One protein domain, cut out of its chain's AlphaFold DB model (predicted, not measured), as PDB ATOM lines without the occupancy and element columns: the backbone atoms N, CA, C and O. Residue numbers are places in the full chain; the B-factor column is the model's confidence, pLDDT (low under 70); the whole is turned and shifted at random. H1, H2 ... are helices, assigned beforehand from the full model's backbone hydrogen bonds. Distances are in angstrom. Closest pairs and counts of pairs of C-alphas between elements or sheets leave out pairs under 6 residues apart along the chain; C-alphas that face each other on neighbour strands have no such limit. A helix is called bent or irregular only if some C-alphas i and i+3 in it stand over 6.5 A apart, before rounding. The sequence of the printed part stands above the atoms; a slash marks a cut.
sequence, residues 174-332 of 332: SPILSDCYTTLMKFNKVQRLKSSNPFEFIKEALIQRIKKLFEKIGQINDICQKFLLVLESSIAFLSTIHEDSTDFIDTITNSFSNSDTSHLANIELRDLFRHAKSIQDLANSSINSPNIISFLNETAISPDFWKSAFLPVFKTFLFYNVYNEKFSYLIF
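Overview. This is residues 174 to 332 of the 332 residues of the protein "Conserved oligomeric Golgi complex subunit 1" of Trichomonas vaginalis (UniProt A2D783). What does the model look like? It is an elongated bundle in which H2, H3 and H4 pack as a triangle, with H5 and H7 side by side over H3 and H4. H1 is slanted at one end of the length, H6 crosses H3, and at the opposite end from H1 residues 325 to 332 stick out as a free tail. What is it made of? The printed part has 159 residues with seven named helices, H1 to H7 in chain order, and no named strand, all helix in class. It is only just loose, close to compact, with a radius of gyration of the C-alphas of 18.2 A and spans of 71 by 37 by 21 A.

Arrangement. What touches the longest helix? H3, residues 220 to 241, is the hub, touching five helices. It forms hairpins with H2, residues 198 to 216, at a shallow tilt of 9 degrees, and with H4, residues 246 to 257, at 7 degrees. The closest C-alphas are Leu 213 and Ile 223, 5.8 A, and Leu 231 and Ile 249, 7.5 A. What follows outward? H5, residues 269 to 286, touches H3 the same way at a shallow tilt of 21 degrees, closest at the C-alphas of Asn 221 and His 275, 6.3 A. H7, residues 305 to 325, touches H5 opposite ways at a shallow tilt of 5 degrees, closest at the C-alphas of Gln 280 and Trp 306, 6.5 A. H2, H3, H4, H5 and H7 make an up and down bundle, each running against the one before it. How do the others stand? H1, residues 174 to 189, touches H3 with residues 174 to 178 alone, at a steep tilt of 57 degrees, closest at the C-alphas of Ser 174 and Ser 233, 4.5 A. H6, residues 290 to 298, touches H3, only just about perpendicular at 70.1 degrees, closest at the C-alphas of Ser 239 and Phe 295, 6.7 A. Each O i to N i+4 pair is within hydrogen-bond range in H1, H3, H4, H5 and H6, but 14 of 15 in H2 and 14 of 17 in H7.

Along the chain. Where are the anchors? C-alpha 220 of H3 is at (347.344, 311.964, 412.920), and C-alpha 325 of H7 at (334.297, 299.105, 421.568). How long are the longer helices? H3 measures 31.5 A, H7 29.2 A and H2 26.4 A. H7 is only just irregular, C-alphas 308 and 311 being 6.7 A apart, with a kink of 39 degrees near residue 312.

Size, cuts and confidence. How are the parts linked? The printed part has no cut, and the link H4 to H5, 11 residues, is long. Where is confidence low? It is under 70 in 41 residues, among them residues 188 to 196 and 320 to 332; the mean pLDDT of the printed part is 77.1.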
ATOM      1  N   SER A 174     361.922 319.866 397.592       90.75
ATOM      2  CA  SER A 174     362.542 319.367 396.360       90.75
ATOM      3  C   SER A 174     363.947 319.942 396.090       90.75
ATOM      4  O   SER A 174     364.844 319.147 395.812       90.75
ATOM      5  N   PRO A 175     364.224 321.257 396.258       92.69
ATOM      6  CA  PRO A 175     365.571 321.794 396.049       92.69
ATOM      7  C   PRO A 175     366.636 321.150 396.945       92.69
ATOM      8  O   PRO A 175     367.741 320.873 396.484       92.69
ATOM      9  N   ILE A 176     366.297 320.863 398.207       93.69
ATOM     10  CA  ILE A 176     367.232 320.235 399.148       93.69
ATOM     11  C   ILE A 176     367.430 318.753 398.806       93.69
ATOM     12  O   ILE A 176     368.552 318.260 398.882       93.69
ATOM     13  N   LEU A 177     366.383 318.043 398.367       93.75
ATOM     14  CA  LEU A 177     366.516 316.674 397.848       93.75
ATOM     15  C   LEU A 177     367.456 316.618 396.632       93.75
ATOM     16  O   LEU A 177     368.337 315.759 396.578       93.75
ATOM     17  N   SER A 178     367.327 317.570 395.705       93.25
ATOM     18  CA  SER A 178     368.211 317.704 394.542       93.25
ATOM     19  C   SER A 178     369.662 318.013 394.937       93.25
ATOM     20  O   SER A 178     370.592 317.446 394.356       93.25
ATOM     21  N   ASP A 179     369.874 318.865 395.946       94.31
ATOM     22  CA  ASP A 179     371.201 319.145 396.513       94.31
ATOM     23  C   ASP A 179     371.815 317.880 397.146       94.31
ATOM     24  O   ASP A 179     372.933 317.477 396.801       94.31
ATOM     25  N   CYS A 180     371.052 317.171 397.987       93.94
ATOM     26  CA  CYS A 180     371.450 315.886 398.567       93.94
ATOM     27  C   CYS A 180     371.856 314.882 397.480       93.94
ATOM     28  O   CYS A 180     372.943 314.309 397.557       93.94
ATOM     29  N   TYR A 181     371.025 314.696 396.449       92.38
ATOM     30  CA  TYR A 181     371.304 313.779 395.342       92.38
ATOM     31  C   TYR A 181     372.588 314.165 394.600       92.38
ATOM     32  O   TYR A 181     373.476 313.332 394.418       92.38
ATOM     33  N   THR A 182     372.744 315.444 394.246       91.81
ATOM     34  CA  THR A 182     373.936 315.952 393.548       91.81
ATOM     35  C   THR A 182     375.203 315.747 394.380       91.81
ATOM     36  O   THR A 182     376.246 315.327 393.866       91.81
ATOM     37  N   THR A 183     375.112 315.993 395.685       91.62
ATOM     38  CA  THR A 183     376.206 315.799 396.640       91.62
ATOM     39  C   THR A 183     376.579 314.320 396.774       91.62
ATOM     40  O   THR A 183     377.756 313.962 396.695       91.62
ATOM     41  N   LEU A 184     375.590 313.431 396.900       90.06
ATOM     42  CA  LEU A 184     375.787 311.980 396.967       90.06
ATOM     43  C   LEU A 184     376.368 311.413 395.665       90.06
ATOM     44  O   LEU A 184     377.266 310.571 395.710       90.06
ATOM     45  N   MET A 185     375.932 311.913 394.506       87.75
ATOM     46  CA  MET A 185     376.504 311.559 393.203       87.75
ATOM     47  C   MET A 185     377.994 311.900 393.123       87.75
ATOM     48  O   MET A 185     378.784 311.100 392.612       87.75
ATOM     49  N   LYS A 186     378.413 313.045 393.679       85.94
ATOM     50  CA  LYS A 186     379.839 313.376 393.805       85.94
ATOM     51  C   LYS A 186     380.567 312.437 394.767       85.94
ATOM     52  O   LYS A 186     381.637 311.951 394.417       85.94
ATOM     53  N   PHE A 187     379.989 312.100 395.922       81.38
ATOM     54  CA  PHE A 187     380.600 311.133 396.847       81.38
ATOM     55  C   PHE A 187     380.780 309.737 396.243       81.38
ATOM     56  O   PHE A 187     381.806 309.095 396.490       81.38
ATOM     57  N   ASN A 188     379.810 309.274 395.451       68.44
ATOM     58  CA  ASN A 188     379.848 307.957 394.819       68.44
ATOM     59  C   ASN A 188     381.001 307.851 393.808       68.44
ATOM     60  O   ASN A 188     381.777 306.895 393.839       68.44
ATOM     61  N   LYS A 189     381.216 308.900 393.000       60.19
ATOM     62  CA  LYS A 189     382.375 308.999 392.088       60.19
ATOM     63  C   LYS A 189     383.726 308.929 392.818       60.19
ATOM     64  O   LYS A 189     384.723 308.553 392.210       60.19
ATOM     65  N   VAL A 190     383.759 309.250 394.114       57.53
ATOM     66  CA  VAL A 190     384.966 309.257 394.960       57.53
ATOM     67  C   VAL A 190     385.121 307.942 395.765       57.53
ATOM     68  O   VAL A 190     385.975 307.857 396.642       57.53
ATOM     69  N   GLN A 191     384.333 306.889 395.474       54.91
ATOM     70  CA  GLN A 191     384.372 305.559 396.129       54.91
ATOM     71  C   GLN A 191     384.230 305.586 397.668       54.91
ATOM     72  O   GLN A 191     384.684 304.686 398.373       54.91
ATOM     73  N   ARG A 192     383.592 306.626 398.223       54.56
ATOM     74  CA  ARG A 192     383.417 306.791 399.681       54.56
ATOM     75  C   ARG A 192     382.124 306.188 400.234       54.56
ATOM     76  O   ARG A 192     381.971 306.107 401.450       54.56
ATOM     77  N   LEU A 193     381.212 305.751 399.368       54.38
ATOM     78  CA  LEU A 193     379.977 305.066 399.747       54.38
ATOM     79  C   LEU A 193     380.187 303.554 399.600       54.38
ATOM     80  O   LEU A 193     380.462 303.070 398.509       54.38
ATOM     81  N   LYS A 194     380.084 302.801 400.704       52.62
ATOM     82  CA  LYS A 194     380.328 301.347 400.705       52.62
ATOM     83  C   LYS A 194     379.293 300.537 399.915       52.62
ATOM     84  O   LYS A 194     379.630 299.445 399.479       52.62
ATOM     85  N   SER A 195     378.066 301.031 399.740       49.69
ATOM     86  CA  SER A 195     376.996 300.288 399.059       49.69
ATOM     87  C   SER A 195     375.701 301.099 399.040       49.69
ATOM     88  O   SER A 195     374.901 300.969 399.964       49.69
ATOM     89  N   SER A 196     375.490 301.973 398.055       58.59
ATOM     90  CA  SER A 196     374.143 302.352 397.576       58.59
ATOM     91  C   SER A 196     374.249 303.365 396.442       58.59
ATOM     92  O   SER A 196     375.016 304.325 396.508       58.59
ATOM     93  N   ASN A 197     373.453 303.146 395.401       79.75
ATOM     94  CA  ASN A 197     373.063 304.182 394.455       79.75
ATOM     95  C   ASN A 197     372.555 305.416 395.250       79.75
ATOM     96  O   ASN A 197     371.759 305.222 396.169       79.75
ATOM     97  N   PRO A 198     372.993 306.659 394.954       86.44
ATOM     98  CA  PRO A 198     372.473 307.881 395.579       86.44
ATOM     99  C   PRO A 198     370.947 307.957 395.634       86.44
ATOM    100  O   PRO A 198     370.395 308.434 396.624       86.44
ATOM    101  N   PHE A 199     370.278 307.429 394.611       86.44
ATOM    102  CA  PHE A 199     368.826 307.319 394.564       86.44
ATOM    103  C   PHE A 199     368.267 306.412 395.669       86.44
ATOM    104  O   PHE A 199     367.425 306.831 396.462       86.44
ATOM    105  N   GLU A 200     368.811 305.198 395.793       86.75
ATOM    106  CA  GLU A 200     368.444 304.236 396.841       86.75
ATOM    107  C   GLU A 200     368.754 304.772 398.242       86.75
ATOM    108  O   GLU A 200     367.976 304.571 399.169       86.75
ATOM    109  N   PHE A 201     369.855 305.513 398.403       89.25
ATOM    110  CA  PHE A 201     370.186 306.151 399.677       89.25
ATOM    111  C   PHE A 201     369.091 307.131 400.122       89.25
ATOM    112  O   PHE A 201     368.684 307.119 401.285       89.25
ATOM    113  N   ILE A 202     368.611 307.980 399.206       92.19
ATOM    114  CA  ILE A 202     367.527 308.924 399.499       92.19
ATOM    115  C   ILE A 202     366.231 308.161 399.777       92.19
ATOM    116  O   ILE A 202     365.565 308.469 400.765       92.19
ATOM    117  N   LYS A 203     365.904 307.145 398.965       91.06
ATOM    118  CA  LYS A 203     364.713 306.300 399.146       91.06
ATOM    119  C   LYS A 203     364.665 305.706 400.555       91.06
ATOM    120  O   LYS A 203     363.702 305.927 401.286       91.06
ATOM    121  N   GLU A 204     365.743 305.048 400.978       91.50
ATOM    122  CA  GLU A 204     365.860 304.445 402.308       91.50
ATOM    123  C   GLU A 204     365.760 305.479 403.436       91.50
ATOM    124  O   GLU A 204     365.057 305.261 404.424       91.50
ATOM    125  N   ALA A 205     366.407 306.638 403.293       93.75
ATOM    126  CA  ALA A 205     366.326 307.691 404.302       93.75
ATOM    127  C   ALA A 205     364.896 308.249 404.448       93.75
ATOM    128  O   ALA A 205     364.443 308.507 405.566       93.75
ATOM    129  N   LEU A 206     364.155 308.391 403.345       95.25
ATOM    130  CA  LEU A 206     362.755 308.821 403.376       95.25
ATOM    131  C   LEU A 206     361.826 307.745 403.962       95.25
ATOM    132  O   LEU A 206     360.927 308.088 404.727       95.25
ATOM    133  N   ILE A 207     362.073 306.457 403.708       94.00
ATOM    134  CA  ILE A 207     361.371 305.352 404.392       94.00
ATOM    135  C   ILE A 207     361.559 305.464 405.912       94.00
ATOM    136  O   ILE A 207     360.599 305.371 406.680       94.00
ATOM    137  N   GLN A 208     362.788 305.716 406.371       95.00
ATOM    138  CA  GLN A 208     363.067 305.912 407.798       95.00
ATOM    139  C   GLN A 208     362.411 307.181 408.351       95.00
ATOM    140  O   GLN A 208     361.916 307.171 409.479       95.00
ATOM    141  N   ARG A 209     362.347 308.257 407.559       96.12
ATOM    142  CA  ARG A 209     361.596 309.468 407.913       96.12
ATOM    143  C   ARG A 209     360.130 309.154 408.180       96.12
ATOM    144  O   ARG A 209     359.593 309.618 409.181       96.12
ATOM    145  N   ILE A 210     359.502 308.358 407.314       94.88
ATOM    146  CA  ILE A 210     358.091 307.972 407.436       94.88
ATOM    147  C   ILE A 210     357.860 307.173 408.713       94.88
ATOM    148  O   ILE A 210     356.969 307.521 409.477       94.88
ATOM    149  N   LYS A 211     358.706 306.180 409.008       92.50
ATOM    150  CA  LYS A 211     358.634 305.434 410.278       92.50
ATOM    151  C   LYS A 211     358.712 306.372 411.484       92.50
ATOM    152  O   LYS A 211     357.870 306.319 412.376       92.50
ATOM    153  N   LYS A 212     359.655 307.316 411.456       93.62
ATOM    154  CA  LYS A 212     359.827 308.324 412.509       93.62
ATOM    155  C   LYS A 212     358.650 309.302 412.631       93.62
ATOM    156  O   LYS A 212     358.499 309.879 413.706       93.62
ATOM    157  N   LEU A 213     357.822 309.500 411.592       92.62
ATOM    158  CA  LEU A 213     356.577 310.278 411.713       92.62
ATOM    159  C   LEU A 213     355.662 309.629 412.751       92.62
ATOM    160  O   LEU A 213     355.230 310.302 413.677       92.62
ATOM    161  N   PHE A 214     355.437 308.322 412.632       88.56
ATOM    162  CA  PHE A 214     354.598 307.563 413.557       88.56
ATOM    163  C   PHE A 214     355.264 307.381 414.930       88.56
ATOM    164  O   PHE A 214     354.584 307.329 415.939       88.56
ATOM    165  N   GLU A 215     356.592 307.346 415.031       88.12
ATOM    166  CA  GLU A 215     357.246 307.222 416.346       88.12
ATOM    167  C   GLU A 215     357.247 308.525 417.164       88.12
ATOM    168  O   GLU A 215     357.239 308.483 418.396       88.12
ATOM    169  N   LYS A 216     357.334 309.688 416.503       86.88
ATOM    170  CA  LYS A 216     357.608 310.974 417.173       86.88
ATOM    171  C   LYS A 216     356.438 311.948 417.190       86.88
ATOM    172  O   LYS A 216     356.464 312.887 417.986       86.88
ATOM    173  N   ILE A 217     355.462 311.791 416.302       83.69
ATOM    174  CA  ILE A 217     354.374 312.755 416.136       83.69
ATOM    175  C   ILE A 217     353.099 312.167 416.720       83.69
ATOM    176  O   ILE A 217     352.641 311.117 416.298       83.69
ATOM    177  N   GLY A 218     352.509 312.862 417.693       77.44
ATOM    178  CA  GLY A 218     351.333 312.356 418.405       77.44
ATOM    179  C   GLY A 218     349.994 312.583 417.696       77.44
ATOM    180  O   GLY A 218     349.000 311.984 418.090       77.44
ATOM    181  N   GLN A 219     349.930 313.458 416.685       83.06
ATOM    182  CA  GLN A 219     348.676 313.815 416.013       83.06
ATOM    183  C   GLN A 219     348.621 313.267 414.585       83.06
ATOM    184  O   GLN A 219     349.501 313.539 413.769       83.06
ATOM    185  N   ILE A 220     347.532 312.564 414.252       82.06
ATOM    186  CA  ILE A 220     347.344 311.964 412.920       82.06
ATOM    187  C   ILE A 220     347.321 313.006 411.795       82.06
ATOM    188  O   ILE A 220     347.867 312.771 410.720       82.06
ATOM    189  N   ASN A 221     346.745 314.183 412.050       82.62
ATOM    190  CA  ASN A 221     346.747 315.285 411.091       82.62
ATOM    191  C   ASN A 221     348.170 315.705 410.719       82.62
ATOM    192  O   ASN A 221     348.476 315.820 409.535       82.62
ATOM    193  N   ASP A 222     349.033 315.889 411.716       85.94
ATOM    194  CA  ASP A 222     350.415 316.321 411.510       85.94
ATOM    195  C   ASP A 222     351.226 315.247 410.776       85.94
ATOM    196  O   ASP A 222     352.011 315.569 409.883       85.94
ATOM    197  N   ILE A 223     350.998 313.967 411.100       89.00
ATOM    198  CA  ILE A 223     351.587 312.826 410.384       89.00
ATOM    199  C   ILE A 223     351.191 312.867 408.906       89.00
ATOM    200  O   ILE A 223     352.059 312.834 408.032       89.00
ATOM    201  N   CYS A 224     349.893 312.968 408.611       86.88
ATOM    202  CA  CYS A 224     349.393 312.971 407.239       86.88
ATOM    203  C   CYS A 224     349.850 314.206 406.456       86.88
ATOM    204  O   CYS A 224     350.248 314.071 405.303       86.88
ATOM    205  N   GLN A 225     349.852 315.392 407.070       86.38
ATOM    206  CA  GLN A 225     350.350 316.620 406.442       86.38
ATOM    207  C   GLN A 225     351.844 316.530 406.119       86.38
ATOM    208  O   GLN A 225     352.265 316.856 405.010       86.38
ATOM    209  N   LYS A 226     352.662 316.045 407.059       91.31
ATOM    210  CA  LYS A 226     354.097 315.859 406.817       91.31
ATOM    211  C   LYS A 226     354.370 314.772 405.785       91.31
ATOM    212  O   LYS A 226     355.324 314.907 405.025       91.31
ATOM    213  N   PHE A 227     353.548 313.728 405.720       91.38
ATOM    214  CA  PHE A 227     353.647 312.729 404.661       91.38
ATOM    215  C   PHE A 227     353.264 313.297 403.284       91.38
ATOM    216  O   PHE A 227     353.966 313.023 402.312       91.38
ATOM    217  N   LEU A 228     352.238 314.151 403.190       87.81
ATOM    218  CA  LEU A 228     351.916 314.867 401.945       87.81
ATOM    219  C   LEU A 228     353.099 315.712 401.464       87.81
ATOM    220  O   LEU A 228     353.482 315.614 400.301       87.81
ATOM    221  N   LEU A 229     353.769 316.428 402.374       89.25
ATOM    222  CA  LEU A 229     354.986 317.173 402.043       89.25
ATOM    223  C   LEU A 229     356.114 316.262 401.526       89.25
ATOM    224  O   LEU A 229     356.874 316.663 400.640       89.25
ATOM    225  N   VAL A 230     356.236 315.038 402.061       92.56
ATOM    226  CA  VAL A 230     357.191 314.034 401.561       92.56
ATOM    227  C   VAL A 230     356.850 313.620 400.136       92.56
ATOM    228  O   VAL A 230     357.748 313.623 399.293       92.56
ATOM    229  N   LEU A 231     355.583 313.315 399.846       88.69
ATOM    230  CA  LEU A 231     355.135 312.966 398.497       88.69
ATOM    231  C   LEU A 231     355.376 314.112 397.510       88.69
ATOM    232  O   LEU A 231     356.023 313.905 396.489       88.69
ATOM    233  N   GLU A 232     354.933 315.325 397.838       86.69
ATOM    234  CA  GLU A 232     355.095 316.511 396.988       86.69
ATOM    235  C   GLU A 232     356.565 316.796 396.681       86.69
ATOM    236  O   GLU A 232     356.949 316.961 395.521       86.69
ATOM    237  N   SER A 233     357.406 316.797 397.720       90.38
ATOM    238  CA  SER A 233     358.843 317.036 397.567       90.38
ATOM    239  C   SER A 233     359.508 315.950 396.727       90.38
ATOM    240  O   SER A 233     360.369 316.272 395.911       90.38
ATOM    241  N   SER A 234     359.101 314.689 396.906       90.25
ATOM    242  CA  SER A 234     359.638 313.545 396.160       90.25
ATOM    243  C   SER A 234     359.235 313.602 394.692       90.25
ATOM    244  O   SER A 234     360.096 313.484 393.831       90.25
ATOM    245  N   ILE A 235     357.961 313.856 394.386       86.94
ATOM    246  CA  ILE A 235     357.481 313.958 393.001       86.94
ATOM    247  C   ILE A 235     358.182 315.112 392.274       86.94
ATOM    248  O   ILE A 235     358.722 314.926 391.185       86.94
ATOM    249  N   ALA A 236     358.248 316.291 392.899       86.56
ATOM    250  CA  ALA A 236     358.945 317.437 392.322       86.56
ATOM    251  C   ALA A 236     360.447 317.153 392.119       86.56
ATOM    252  O   ALA A 236     361.006 317.472 391.071       86.56
ATOM    253  N   PHE A 237     361.105 316.494 393.075       89.75
ATOM    254  CA  PHE A 237     362.488 316.029 392.926       89.75
ATOM    255  C   PHE A 237     362.664 315.085 391.725       89.75
ATOM    256  O   PHE A 237     363.513 315.348 390.874       89.75
ATOM    257  N   LEU A 238     361.830 314.048 391.600       87.25
ATOM    258  CA  LEU A 238     361.901 313.074 390.503       87.25
ATOM    259  C   LEU A 238     361.689 313.732 389.137       87.25
ATOM    260  O   LEU A 238     362.428 313.442 388.197       87.25
ATOM    261  N   SER A 239     360.766 314.696 389.053       82.56
ATOM    262  CA  SER A 239     360.551 315.486 387.834       82.56
ATOM    263  C   SER A 239     361.781 316.298 387.410       82.56
ATOM    264  O   SER A 239     361.930 316.611 386.234       82.56
ATOM    265  N   THR A 240     362.679 316.608 388.354       83.44
ATOM    266  CA  THR A 240     363.895 317.395 388.105       83.44
ATOM    267  C   THR A 240     365.060 316.526 387.629       83.44
ATOM    268  O   THR A 240     365.882 316.979 386.837       83.44
ATOM    269  N   ILE A 241     365.168 315.290 388.129       80.81
ATOM    270  CA  ILE A 241     366.300 314.399 387.825       80.81
ATOM    271  C   ILE A 241     366.027 313.416 386.677       80.81
ATOM    272  O   ILE A 241     366.975 312.831 386.164       80.81
ATOM    273  N   HIS A 242     364.765 313.263 386.256       70.25
ATOM    274  CA  HIS A 242     364.336 312.386 385.156       70.25
ATOM    275  C   HIS A 242     364.784 310.912 385.291       70.25
ATOM    276  O   HIS A 242     364.989 310.234 384.285       70.25
ATOM    277  N   GLU A 243     364.947 310.403 386.518       68.31
ATOM    278  CA  GLU A 243     365.170 308.970 386.773       68.31
ATOM    279  C   GLU A 243     363.837 308.196 386.820       68.31
ATOM    280  O   GLU A 243     362.790 308.756 387.165       68.31
ATOM    281  N   ASP A 244     363.877 306.905 386.467       64.12
ATOM    282  CA  ASP A 244     362.705 306.020 386.481       64.12
ATOM    283  C   ASP A 244     362.139 305.917 387.910       64.12
ATOM    284  O   ASP A 244     362.828 305.541 388.859       64.12
ATOM    285  N   SER A 245     360.885 306.336 388.070       64.12
ATOM    286  CA  SER A 245     360.366 306.936 389.313       64.12
ATOM    287  C   SER A 245     359.210 306.170 389.958       64.12
ATOM    288  O   SER A 245     358.829 306.469 391.094       64.12
ATOM    289  N   THR A 246     358.663 305.173 389.266       65.44
ATOM    290  CA  THR A 246     357.490 304.405 389.704       65.44
ATOM    291  C   THR A 246     357.765 303.606 390.975       65.44
ATOM    292  O   THR A 246     357.053 303.788 391.961       65.44
ATOM    293  N   ASP A 247     358.855 302.828 391.023       80.56
ATOM    294  CA  ASP A 247     359.236 302.070 392.231       80.56
ATOM    295  C   ASP A 247     359.461 302.980 393.448       80.56
ATOM    296  O   ASP A 247     359.132 302.618 394.578       80.56
ATOM    297  N   PHE A 248     359.978 304.194 393.232       86.06
ATOM    298  CA  PHE A 248     360.271 305.125 394.318       86.06
ATOM    299  C   PHE A 248     358.990 305.600 395.006       86.06
ATOM    300  O   PHE A 248     358.860 305.470 396.224       86.06
ATOM    301  N   ILE A 249     358.033 306.134 394.245       86.50
ATOM    302  CA  ILE A 249     356.788 306.670 394.811       86.50
ATOM    303  C   ILE A 249     355.917 305.555 395.389       86.50
ATOM    304  O   ILE A 249     355.352 305.734 396.473       86.50
ATOM    305  N   ASP A 250     355.861 304.394 394.737       85.56
ATOM    306  CA  ASP A 250     355.131 303.236 395.254       85.56
ATOM    307  C   ASP A 250     355.737 302.747 396.573       85.56
ATOM    308  O   ASP A 250     355.011 302.507 397.537       85.56
ATOM    309  N   THR A 251     357.067 302.676 396.673       88.81
ATOM    310  CA  THR A 251     357.753 302.284 397.914       88.81
ATOM    311  C   THR A 251     357.488 303.273 399.050       88.81
ATOM    312  O   THR A 251     357.174 302.863 400.169       88.81
ATOM    313  N   ILE A 252     357.563 304.578 398.777       90.69
ATOM    314  CA  ILE A 252     357.261 305.636 399.753       90.69
ATOM    315  C   ILE A 252     355.807 305.542 400.232       90.69
ATOM    316  O   ILE A 252     355.537 305.583 401.435       90.69
ATOM    317  N   THR A 253     354.875 305.341 399.303       88.69
ATOM    318  CA  THR A 253     353.444 305.188 399.590       88.69
ATOM    319  C   THR A 253     353.166 303.942 400.429       88.69
ATOM    320  O   THR A 253     352.480 304.014 401.451       88.69
ATOM    321  N   ASN A 254     353.764 302.811 400.053       89.25
ATOM    322  CA  ASN A 254     353.637 301.544 400.766       89.25
ATOM    323  C   ASN A 254     354.285 301.585 402.155       89.25
ATOM    324  O   ASN A 254     353.789 300.953 403.088       89.25
ATOM    325  N   SER A 255     355.374 302.337 402.336       90.88
ATOM    326  CA  SER A 255     355.979 302.519 403.658       90.88
ATOM    327  C   SER A 255     355.031 303.242 404.614       90.88
ATOM    328  O   SER A 255     355.000 302.919 405.801       90.88
ATOM    329  N   PHE A 256     354.261 304.213 404.122       90.50
ATOM    330  CA  PHE A 256     353.274 304.916 404.938       90.50
ATOM    331  C   PHE A 256     352.078 304.023 405.270       90.50
ATOM    332  O   PHE A 256     351.702 303.914 406.435       90.50
ATOM    333  N   SER A 257     351.516 303.334 404.270       86.62
ATOM    334  CA  SER A 257     350.325 302.496 404.456       86.62
ATOM    335  C   SER A 257     350.542 301.321 405.416       86.62
ATOM    336  O   SER A 257     349.603 300.915 406.099       86.62
ATOM    337  N   ASN A 258     351.776 300.817 405.508       86.25
ATOM    338  CA  ASN A 258     352.164 299.707 406.382       86.25
ATOM    339  C   ASN A 258     352.811 300.146 407.711       86.25
ATOM    340  O   ASN A 258     353.388 299.313 408.413       86.25
ATOM    341  N   SER A 259     352.779 301.436 408.056       85.69
ATOM    342  CA  SER A 259     353.373 301.928 409.304       85.69
ATOM    343  C   SER A 259     352.583 301.490 410.544       85.69
ATOM    344  O   SER A 259     351.360 301.342 410.505       85.69
ATOM    345  N   ASP A 260     353.286 301.301 411.668       83.50
ATOM    346  CA  ASP A 260     352.653 300.963 412.945       83.50
ATOM    347  C   ASP A 260     351.850 302.153 413.485       83.50
ATOM    348  O   ASP A 260     352.351 303.259 413.692       83.50
ATOM    349  N   THR A 261     350.571 301.898 413.719       79.69
ATOM    350  CA  THR A 261     349.554 302.868 414.123       79.69
ATOM    351  C   THR A 261     349.041 302.616 415.542       79.69
ATOM    352  O   THR A 261     348.145 303.318 416.008       79.69
ATOM    353  N   SER A 262     349.622 301.644 416.253       76.81
ATOM    354  CA  SER A 262     349.194 301.191 417.582       76.81
ATOM    355  C   SER A 262     349.079 302.321 418.615       76.81
ATOM    356  O   SER A 262     348.109 302.378 419.369       76.81
ATOM    357  N   HIS A 263     350.015 303.272 418.611       76.50
ATOM    358  CA  HIS A 263     350.036 304.416 419.532       76.50
ATOM    359  C   HIS A 263     348.900 305.439 419.308       76.50
ATOM    360  O   HIS A 263     348.656 306.278 420.172       76.50
ATOM    361  N   LEU A 264     348.181 305.361 418.185       70.94
ATOM    362  CA  LEU A 264     347.061 306.242 417.816       70.94
ATOM    363  C   LEU A 264     345.697 305.537 417.941       70.94
ATOM    364  O   LEU A 264     344.679 306.067 417.501       70.94
ATOM    365  N   ALA A 265     345.651 304.343 418.543       66.00
ATOM    366  CA  ALA A 265     344.453 303.501 418.616       66.00
ATOM    367  C   ALA A 265     343.268 304.103 419.404       66.00
ATOM    368  O   ALA A 265     342.165 303.571 419.316       66.00
ATOM    369  N   ASN A 266     343.468 305.206 420.134       67.94
ATOM    370  CA  ASN A 266     342.459 305.833 421.001       67.94
ATOM    371  C   ASN A 266     341.835 307.117 420.413       67.94
ATOM    372  O   ASN A 266     341.285 307.926 421.157       67.94
ATOM    373  N   ILE A 267     341.955 307.353 419.103       71.62
ATOM    374  CA  ILE A 267     341.309 308.500 418.444       71.62
ATOM    375  C   ILE A 267     339.805 308.237 418.311       71.62
ATOM    376  O   ILE A 267     339.414 307.241 417.705       71.62
ATOM    377  N   GLU A 268     338.970 309.159 418.799       70.50
ATOM    378  CA  GLU A 268     337.512 309.063 418.667       70.50
ATOM    379  C   GLU A 268     337.071 308.954 417.197       70.50
ATOM    380  O   GLU A 268     337.562 309.662 416.314       70.50
ATOM    381  N   LEU A 269     336.062 308.117 416.930       68.06
ATOM    382  CA  LEU A 269     335.546 307.858 415.580       68.06
ATOM    383  C   LEU A 269     335.122 309.146 414.845       68.06
ATOM    384  O   LEU A 269     335.332 309.293 413.640       68.06
ATOM    385  N   ARG A 270     334.533 310.105 415.572       73.06
ATOM    386  CA  ARG A 270     334.108 311.400 415.023       73.06
ATOM    387  C   ARG A 270     335.297 312.246 414.575       73.06
ATOM    388  O   ARG A 270     335.246 312.844 413.496       73.06
ATOM    389  N   ASP A 271     336.348 312.282 415.385       73.00
ATOM    390  CA  ASP A 271     337.576 312.997 415.059       73.00
ATOM    391  C   ASP A 271     338.282 312.331 413.885       73.00
ATOM    392  O   ASP A 271     338.694 313.015 412.951       73.00
ATOM    393  N   LEU A 272     338.288 310.997 413.832       71.88
ATOM    394  CA  LEU A 272     338.815 310.240 412.702       71.88
ATOM    395  C   LEU A 272     338.148 310.630 411.371       71.88
ATOM    396  O   LEU A 272     338.845 310.888 410.390       71.88
ATOM    397  N   PHE A 273     336.813 310.733 411.326       71.81
ATOM    398  CA  PHE A 273     336.097 311.179 410.122       71.81
ATOM    399  C   PHE A 273     336.411 312.630 409.746       71.81
ATOM    400  O   PHE A 273     336.553 312.948 408.562       71.81
ATOM    401  N   ARG A 274     336.541 313.515 410.740       78.75
ATOM    402  CA  ARG A 274     336.913 314.917 410.515       78.75
ATOM    403  C   ARG A 274     338.326 315.031 409.939       78.75
ATOM    404  O   ARG A 274     338.528 315.765 408.972       78.75
ATOM    405  N   HIS A 275     339.275 314.279 410.495       80.12
ATOM    406  CA  HIS A 275     340.651 314.186 410.015       80.12
ATOM    407  C   HIS A 275     340.699 313.640 408.590       80.12
ATOM    408  O   HIS A 275     341.292 314.267 407.714       80.12
ATOM    409  N   ALA A 276     339.989 312.541 408.322       76.88
ATOM    410  CA  ALA A 276     339.922 311.929 407.003       76.88
ATOM    411  C   ALA A 276     339.448 312.919 405.927       76.88
ATOM    412  O   ALA A 276     340.107 313.082 404.902       76.88
ATOM    413  N   LYS A 277     338.351 313.644 406.181       76.88
ATOM    414  CA  LYS A 277     337.838 314.638 405.230       76.88
ATOM    415  C   LYS A 277     338.823 315.789 405.012       76.88
ATOM    416  O   LYS A 277     339.093 316.149 403.870       76.88
ATOM    417  N   SER A 278     339.400 316.320 406.090       81.50
ATOM    418  CA  SER A 278     340.392 317.397 406.006       81.50
ATOM    419  C   SER A 278     341.626 316.987 405.202       81.50
ATOM    420  O   SER A 278     342.132 317.787 404.421       81.50
ATOM    421  N   ILE A 279     342.120 315.761 405.386       78.44
ATOM    422  CA  ILE A 279     343.298 315.246 404.678       78.44
ATOM    423  C   ILE A 279     342.969 314.968 403.213       78.44
ATOM    424  O   ILE A 279     343.782 315.278 402.348       78.44
ATOM    425  N   GLN A 280     341.776 314.447 402.918       79.44
ATOM    426  CA  GLN A 280     341.318 314.258 401.544       79.44
ATOM    427  C   GLN A 280     341.266 315.591 400.785       79.44
ATOM    428  O   GLN A 280     341.752 315.682 399.659       79.44
ATOM    429  N   ASP A 281     340.700 316.630 401.402       78.00
ATOM    430  CA  ASP A 281     340.619 317.959 400.795       78.00
ATOM    431  C   ASP A 281     342.021 318.576 400.620       78.00
ATOM    432  O   ASP A 281     342.302 319.160 399.572       78.00
ATOM    433  N   LEU A 282     342.932 318.370 401.583       76.25
ATOM    434  CA  LEU A 282     344.323 318.824 401.484       76.25
ATOM    435  C   LEU A 282     345.070 318.128 400.338       76.25
ATOM    436  O   LEU A 282     345.645 318.807 399.491       76.25
ATOM    437  N   ALA A 283     345.001 316.796 400.266       73.31
ATOM    438  CA  ALA A 283     345.642 316.000 399.222       73.31
ATOM    439  C   ALA A 283     345.146 316.403 397.824       73.31
ATOM    440  O   ALA A 283     345.940 316.573 396.901       73.31
ATOM    441  N   ASN A 284     343.837 316.644 397.687       73.56
ATOM    442  CA  ASN A 284     343.242 317.149 396.451       73.56
ATOM    443  C   ASN A 284     343.693 318.573 396.102       73.56
ATOM    444  O   ASN A 284     343.628 318.954 394.939       73.56
ATOM    445  N   SER A 285     344.099 319.389 397.071       72.06
ATOM    446  CA  SER A 285     344.573 320.750 396.801       72.06
ATOM    447  C   SER A 285     346.059 320.805 396.448       72.06
ATOM    448  O   SER A 285     346.466 321.662 395.667       72.06
ATOM    449  N   SER A 286     346.863 319.886 396.988       69.19
ATOM    450  CA  SER A 286     348.318 319.954 396.893       69.19
ATOM    451  C   SER A 286     348.897 319.085 395.774       69.19
ATOM    452  O   SER A 286     349.699 319.559 394.967       69.19
ATOM    453  N   ILE A 287     348.418 317.845 395.635       67.94
ATOM    454  CA  ILE A 287     348.883 316.900 394.606       67.94
ATOM    455  C   ILE A 287     348.313 317.259 393.222       67.94
ATOM    456  O   ILE A 287     348.917 316.952 392.199       67.94
ATOM    457  N   ASN A 288     347.204 318.004 393.161       65.00
ATOM    458  CA  ASN A 288     346.573 318.397 391.899       65.00
ATOM    459  C   ASN A 288     347.187 319.640 391.227       65.00
ATOM    460  O   ASN A 288     346.543 320.266 390.381       65.00
ATOM    461  N   SER A 289     348.419 320.031 391.571       68.56
ATOM    462  CA  SER A 289     349.088 321.080 390.794       68.56
ATOM    463  C   SER A 289     349.316 320.596 389.346       68.56
ATOM    464  O   SER A 289     349.664 319.428 389.149       68.56
ATOM    465  N   PRO A 290     349.163 321.456 388.318       69.62
ATOM    466  CA  PRO A 290     349.280 321.040 386.916       69.62
ATOM    467  C   PRO A 290     350.595 320.318 386.586       69.62
ATOM    468  O   PRO A 290     350.601 319.359 385.818       69.62
ATOM    469  N   ASN A 291     351.695 320.740 387.217       67.56
ATOM    470  CA  ASN A 291     353.022 320.160 387.011       67.56
ATOM    471  C   ASN A 291     353.139 318.752 387.615       67.56
ATOM    472  O   ASN A 291     353.712 317.862 386.993       67.56
ATOM    473  N   ILE A 292     352.565 318.538 388.805       71.38
ATOM    474  CA  ILE A 292     352.551 317.227 389.468       71.38
ATOM    475  C   ILE A 292     351.650 316.258 388.695       71.38
ATOM    476  O   ILE A 292     352.056 315.131 388.432       71.38
ATOM    477  N   ILE A 293     350.466 316.706 388.264       73.50
ATOM    478  CA  ILE A 293     349.541 315.881 387.475       73.50
ATOM    479  C   ILE A 293     350.175 315.447 386.146       73.50
ATOM    480  O   ILE A 293     350.043 314.283 385.777       73.50
ATOM    481  N   SER A 294     350.860 316.351 385.431       73.25
ATOM    482  CA  SER A 294     351.538 316.001 384.171       73.25
ATOM    483  C   SER A 294     352.545 314.875 384.390       73.25
ATOM    484  O   SER A 294     352.472 313.848 383.721       73.25
ATOM    485  N   PHE A 295     353.405 315.019 385.402       74.31
ATOM    486  CA  PHE A 295     354.405 314.011 385.740       74.31
ATOM    487  C   PHE A 295     353.782 312.664 386.144       74.31
ATOM    488  O   PHE A 295     354.227 311.615 385.683       74.31
ATOM    489  N   LEU A 296     352.734 312.668 386.975       74.19
ATOM    490  CA  LEU A 296     352.044 311.440 387.393       74.19
ATOM    491  C   LEU A 296     351.398 310.710 386.206       74.19
ATOM    492  O   LEU A 296     351.483 309.487 386.111       74.19
ATOM    493  N   ASN A 297     350.804 311.458 385.270       75.38
ATOM    494  CA  ASN A 297     350.232 310.893 384.048       75.38
ATOM    495  C   ASN A 297     351.310 310.307 383.125       75.38
ATOM    496  O   ASN A 297     351.108 309.236 382.559       75.38
ATOM    497  N   GLU A 298     352.451 310.986 382.988       73.50
ATOM    498  CA  GLU A 298     353.588 310.526 382.180       73.50
ATOM    499  C   GLU A 298     354.240 309.259 382.751       73.50
ATOM    500  O   GLU A 298     354.684 308.397 381.997       73.50
ATOM    501  N   THR A 299     354.255 309.119 384.078       67.12
ATOM    502  CA  THR A 299     354.873 307.989 384.794       67.12
ATOM    503  C   THR A 299     353.900 306.847 385.101       67.12
ATOM    504  O   THR A 299     354.301 305.845 385.686       67.12
ATOM    505  N   ALA A 300     352.627 306.966 384.703       67.50
ATOM    506  CA  ALA A 300     351.552 306.013 385.000       67.50
ATOM    507  C   ALA A 300     351.353 305.708 386.505       67.50
ATOM    508  O   ALA A 300     350.749 304.692 386.860       67.50
ATOM    509  N   ILE A 301     351.817 306.591 387.395       68.00
ATOM    510  CA  ILE A 301     351.586 306.490 388.839       68.00
ATOM    511  C   ILE A 301     350.127 306.862 389.112       68.00
ATOM    512  O   ILE A 301     349.662 307.939 388.733       68.00
ATOM    513  N   SER A 302     349.389 305.973 389.782       65.69
ATOM    514  CA  SER A 302     347.980 306.221 390.099       65.69
ATOM    515  C   SER A 302     347.845 307.436 391.028       65.69
ATOM    516  O   SER A 302     348.387 307.413 392.135       65.69
ATOM    517  N   PRO A 303     347.082 308.472 390.645       63.56
ATOM    518  CA  PRO A 303     346.988 309.719 391.403       63.56
ATOM    519  C   PRO A 303     346.163 309.588 392.693       63.56
ATOM    520  O   PRO A 303     346.084 310.531 393.479       63.56
ATOM    521  N   ASP A 304     345.522 308.438 392.935       71.62
ATOM    522  CA  ASP A 304     344.640 308.239 394.087       71.62
ATOM    523  C   ASP A 304     345.429 307.850 395.353       71.62
ATOM    524  O   ASP A 304     345.233 306.780 395.937       71.62
ATOM    525  N   PHE A 305     346.318 308.753 395.789       74.81
ATOM    526  CA  PHE A 305     347.066 308.652 397.052       74.81
ATOM    527  C   PHE A 305     346.143 308.537 398.268       74.81
ATOM    528  O   PHE A 305     346.509 307.954 399.290       74.81
ATOM    529  N   TRP A 306     344.912 309.043 398.149       73.56
ATOM    530  CA  TRP A 306     343.866 308.806 399.133       73.56
ATOM    531  C   TRP A 306     343.586 307.313 399.301       73.56
ATOM    532  O   TRP A 306     343.657 306.805 400.420       73.56
ATOM    533  N   LYS A 307     343.316 306.585 398.213       76.94
ATOM    534  CA  LYS A 307     343.069 305.139 398.277       76.94
ATOM    535  C   LYS A 307     344.316 304.311 398.575       76.94
ATOM    536  O   LYS A 307     344.172 303.299 399.257       76.94
ATOM    537  N   SER A 308     345.490 304.684 398.064       76.44
ATOM    538  CA  SER A 308     346.710 303.870 398.195       76.44
ATOM    539  C   SER A 308     347.481 304.102 399.498       76.44
ATOM    540  O   SER A 308     348.053 303.152 400.028       76.44
ATOM    541  N   ALA A 309     347.466 305.321 400.052       80.75
ATOM    542  CA  ALA A 309     348.245 305.684 401.239       80.75
ATOM    543  C   ALA A 309     347.373 305.873 402.487       80.75
ATOM    544  O   ALA A 309     347.554 305.195 403.498       80.75
ATOM    545  N   PHE A 310     346.407 306.796 402.420       80.88
ATOM    546  CA  PHE A 310     345.675 307.263 403.600       80.88
ATOM    547  C   PHE A 310     344.565 306.301 404.022       80.88
ATOM    548  O   PHE A 310     344.446 305.965 405.199       80.88
ATOM    549  N   LEU A 311     343.755 305.827 403.076       79.69
ATOM    550  CA  LEU A 311     342.626 304.945 403.361       79.69
ATOM    551  C   LEU A 311     343.036 303.647 404.085       79.69
ATOM    552  O   LEU A 311     342.315 303.269 405.009       79.69
ATOM    553  N   PRO A 312     344.145 302.959 403.740       83.56
ATOM    554  CA  PRO A 312     344.635 301.815 404.509       83.56
ATOM    555  C   PRO A 312     344.905 302.159 405.977       83.56
ATOM    556  O   PRO A 312     344.400 301.472 406.860       83.56
ATOM    557  N   VAL A 313     345.594 303.271 406.241       81.56
ATOM    558  CA  VAL A 313     345.890 303.752 407.601       81.56
ATOM    559  C   VAL A 313     344.598 304.052 408.374       81.56
ATOM    560  O   VAL A 313     344.409 303.572 409.491       81.56
ATOM    561  N   PHE A 314     343.646 304.760 407.755       78.50
ATOM    562  CA  PHE A 314     342.338 305.038 408.362       78.50
ATOM    563  C   PHE A 314     341.501 303.779 408.618       78.50
ATOM    564  O   PHE A 314     340.810 303.698 409.634       78.50
ATOM    565  N   LYS A 315     341.569 302.773 407.738       79.69
ATOM    566  CA  LYS A 315     340.915 301.474 407.960       79.69
ATOM    567  C   LYS A 315     341.505 300.751 409.166       79.69
ATOM    568  O   LYS A 315     340.741 300.190 409.948       79.69
ATOM    569  N   THR A 316     342.821 300.798 409.339       78.38
ATOM    570  CA  THR A 316     343.495 300.227 410.509       78.38
ATOM    571  C   THR A 316     343.029 300.911 411.801       78.38
ATOM    572  O   THR A 316     342.682 300.225 412.760       78.38
ATOM    573  N   PHE A 317     342.879 302.241 411.807       74.25
ATOM    574  CA  PHE A 317     342.299 302.962 412.952       74.25
ATOM    575  C   PHE A 317     340.855 302.577 413.257       74.25
ATOM    576  O   PHE A 317     340.504 302.373 414.421       74.25
ATOM    577  N   LEU A 318     340.013 302.471 412.225       69.69
ATOM    578  CA  LEU A 318     338.629 302.025 412.383       69.69
ATOM    579  C   LEU A 318     338.569 300.612 412.963       69.69
ATOM    580  O   LEU A 318     337.748 300.348 413.836       69.69
ATOM    581  N   PHE A 319     339.449 299.716 412.511       72.19
ATOM    582  CA  PHE A 319     339.518 298.356 413.030       72.19
ATOM    583  C   PHE A 319     339.832 298.341 414.530       72.19
ATOM    584  O   PHE A 319     339.095 297.703 415.279       72.19
ATOM    585  N   TYR A 320     340.850 299.085 414.981       69.50
ATOM    586  CA  TYR A 320     341.196 299.177 416.406       69.50
ATOM    587  C   TYR A 320     340.065 299.759 417.259       69.50
ATOM    588  O   TYR A 320     339.747 299.198 418.305       69.50
ATOM    589  N   ASN A 321     339.410 300.826 416.796       63.81
ATOM    590  CA  ASN A 321     338.306 301.450 417.528       63.81
ATOM    591  C   ASN A 321     337.080 300.529 417.629       63.81
ATOM    592  O   ASN A 321     336.540 300.331 418.714       63.81
ATOM    593  N   VAL A 322     336.674 299.893 416.525       61.94
ATOM    594  CA  VAL A 322     335.497 299.004 416.500       61.94
ATOM    595  C   VAL A 322     335.741 297.708 417.282       61.94
ATOM    596  O   VAL A 322     334.812 297.179 417.894       61.94
ATOM    597  N   TYR A 323     336.967 297.174 417.281       56.12
ATOM    598  CA  TYR A 323     337.304 296.001 418.096       56.12
ATOM    599  C   TYR A 323     337.416 296.330 419.588       56.12
ATOM    600  O   TYR A 323     336.972 295.520 420.401       56.12
ATOM    601  N   ASN A 324     337.936 297.507 419.951       52.84
ATOM    602  CA  ASN A 324     337.982 297.947 421.347       52.84
ATOM    603  C   ASN A 324     336.577 298.231 421.905       52.84
ATOM    604  O   ASN A 324     336.267 297.790 423.009       52.84
ATOM    605  N   GLU A 325     335.684 298.861 421.133       48.41
ATOM    606  CA  GLU A 325     334.297 299.105 421.568       48.41
ATOM    607  C   GLU A 325     333.460 297.815 421.688       48.41
ATOM    608  O   GLU A 325     332.534 297.745 422.500       48.41
ATOM    609  N   LYS A 326     333.798 296.749 420.946       41.03
ATOM    610  CA  LYS A 326     333.077 295.461 421.008       41.03
ATOM    611  C   LYS A 326     333.324 294.630 422.272       41.03
ATOM    612  O   LYS A 326     332.619 293.642 422.459       41.03
ATOM    613  N   PHE A 327     334.231 295.037 423.163       38.47
ATOM    614  CA  PHE A 327     334.359 294.440 424.503       38.47
ATOM    615  C   PHE A 327     333.849 295.334 425.641       38.47
ATOM    616  O   PHE A 327     333.735 294.861 426.769       38.47
ATOM    617  N   SER A 328     333.471 296.587 425.367       35.78
ATOM    618  CA  SER A 328     332.955 297.506 426.395       35.78
ATOM    619  C   SER A 328     331.439 297.413 426.610       35.78
ATOM    620  O   SER A 328     330.949 297.887 427.627       35.78
ATOM    621  N   TYR A 329     330.695 296.778 425.694       36.22
ATOM    622  CA  TYR A 329     329.224 296.680 425.755       36.22
ATOM    623  C   TYR A 329     328.674 295.243 425.822       36.22
ATOM    624  O   TYR A 329     327.502 295.017 425.533       36.22
ATOM    625  N   LEU A 330     329.493 294.257 426.211       31.72
ATOM    626  CA  LEU A 330     329.058 292.855 426.347       31.72
ATOM    627  C   LEU A 330     329.321 292.224 427.723       31.72
ATOM    628  O   LEU A 330     329.265 291.005 427.856       31.72
ATOM    629  N   ILE A 331     329.539 293.037 428.760       34.28
ATOM    630  CA  ILE A 331     329.461 292.588 430.159       34.28
ATOM    631  C   ILE A 331     328.737 293.660 430.988       34.28
ATOM    632  O   ILE A 331     329.381 294.490 431.624       34.28
ATOM    633  N   PHE A 332     327.405 293.689 430.883       32.03
ATOM    634  CA  PHE A 332     326.412 293.588 431.971       32.03
ATOM    635  C   PHE A 332     325.020 293.980 431.471       32.03
ATOM    636  O   PHE A 332     324.869 295.106 430.947       32.03
TER     637      PHE A 332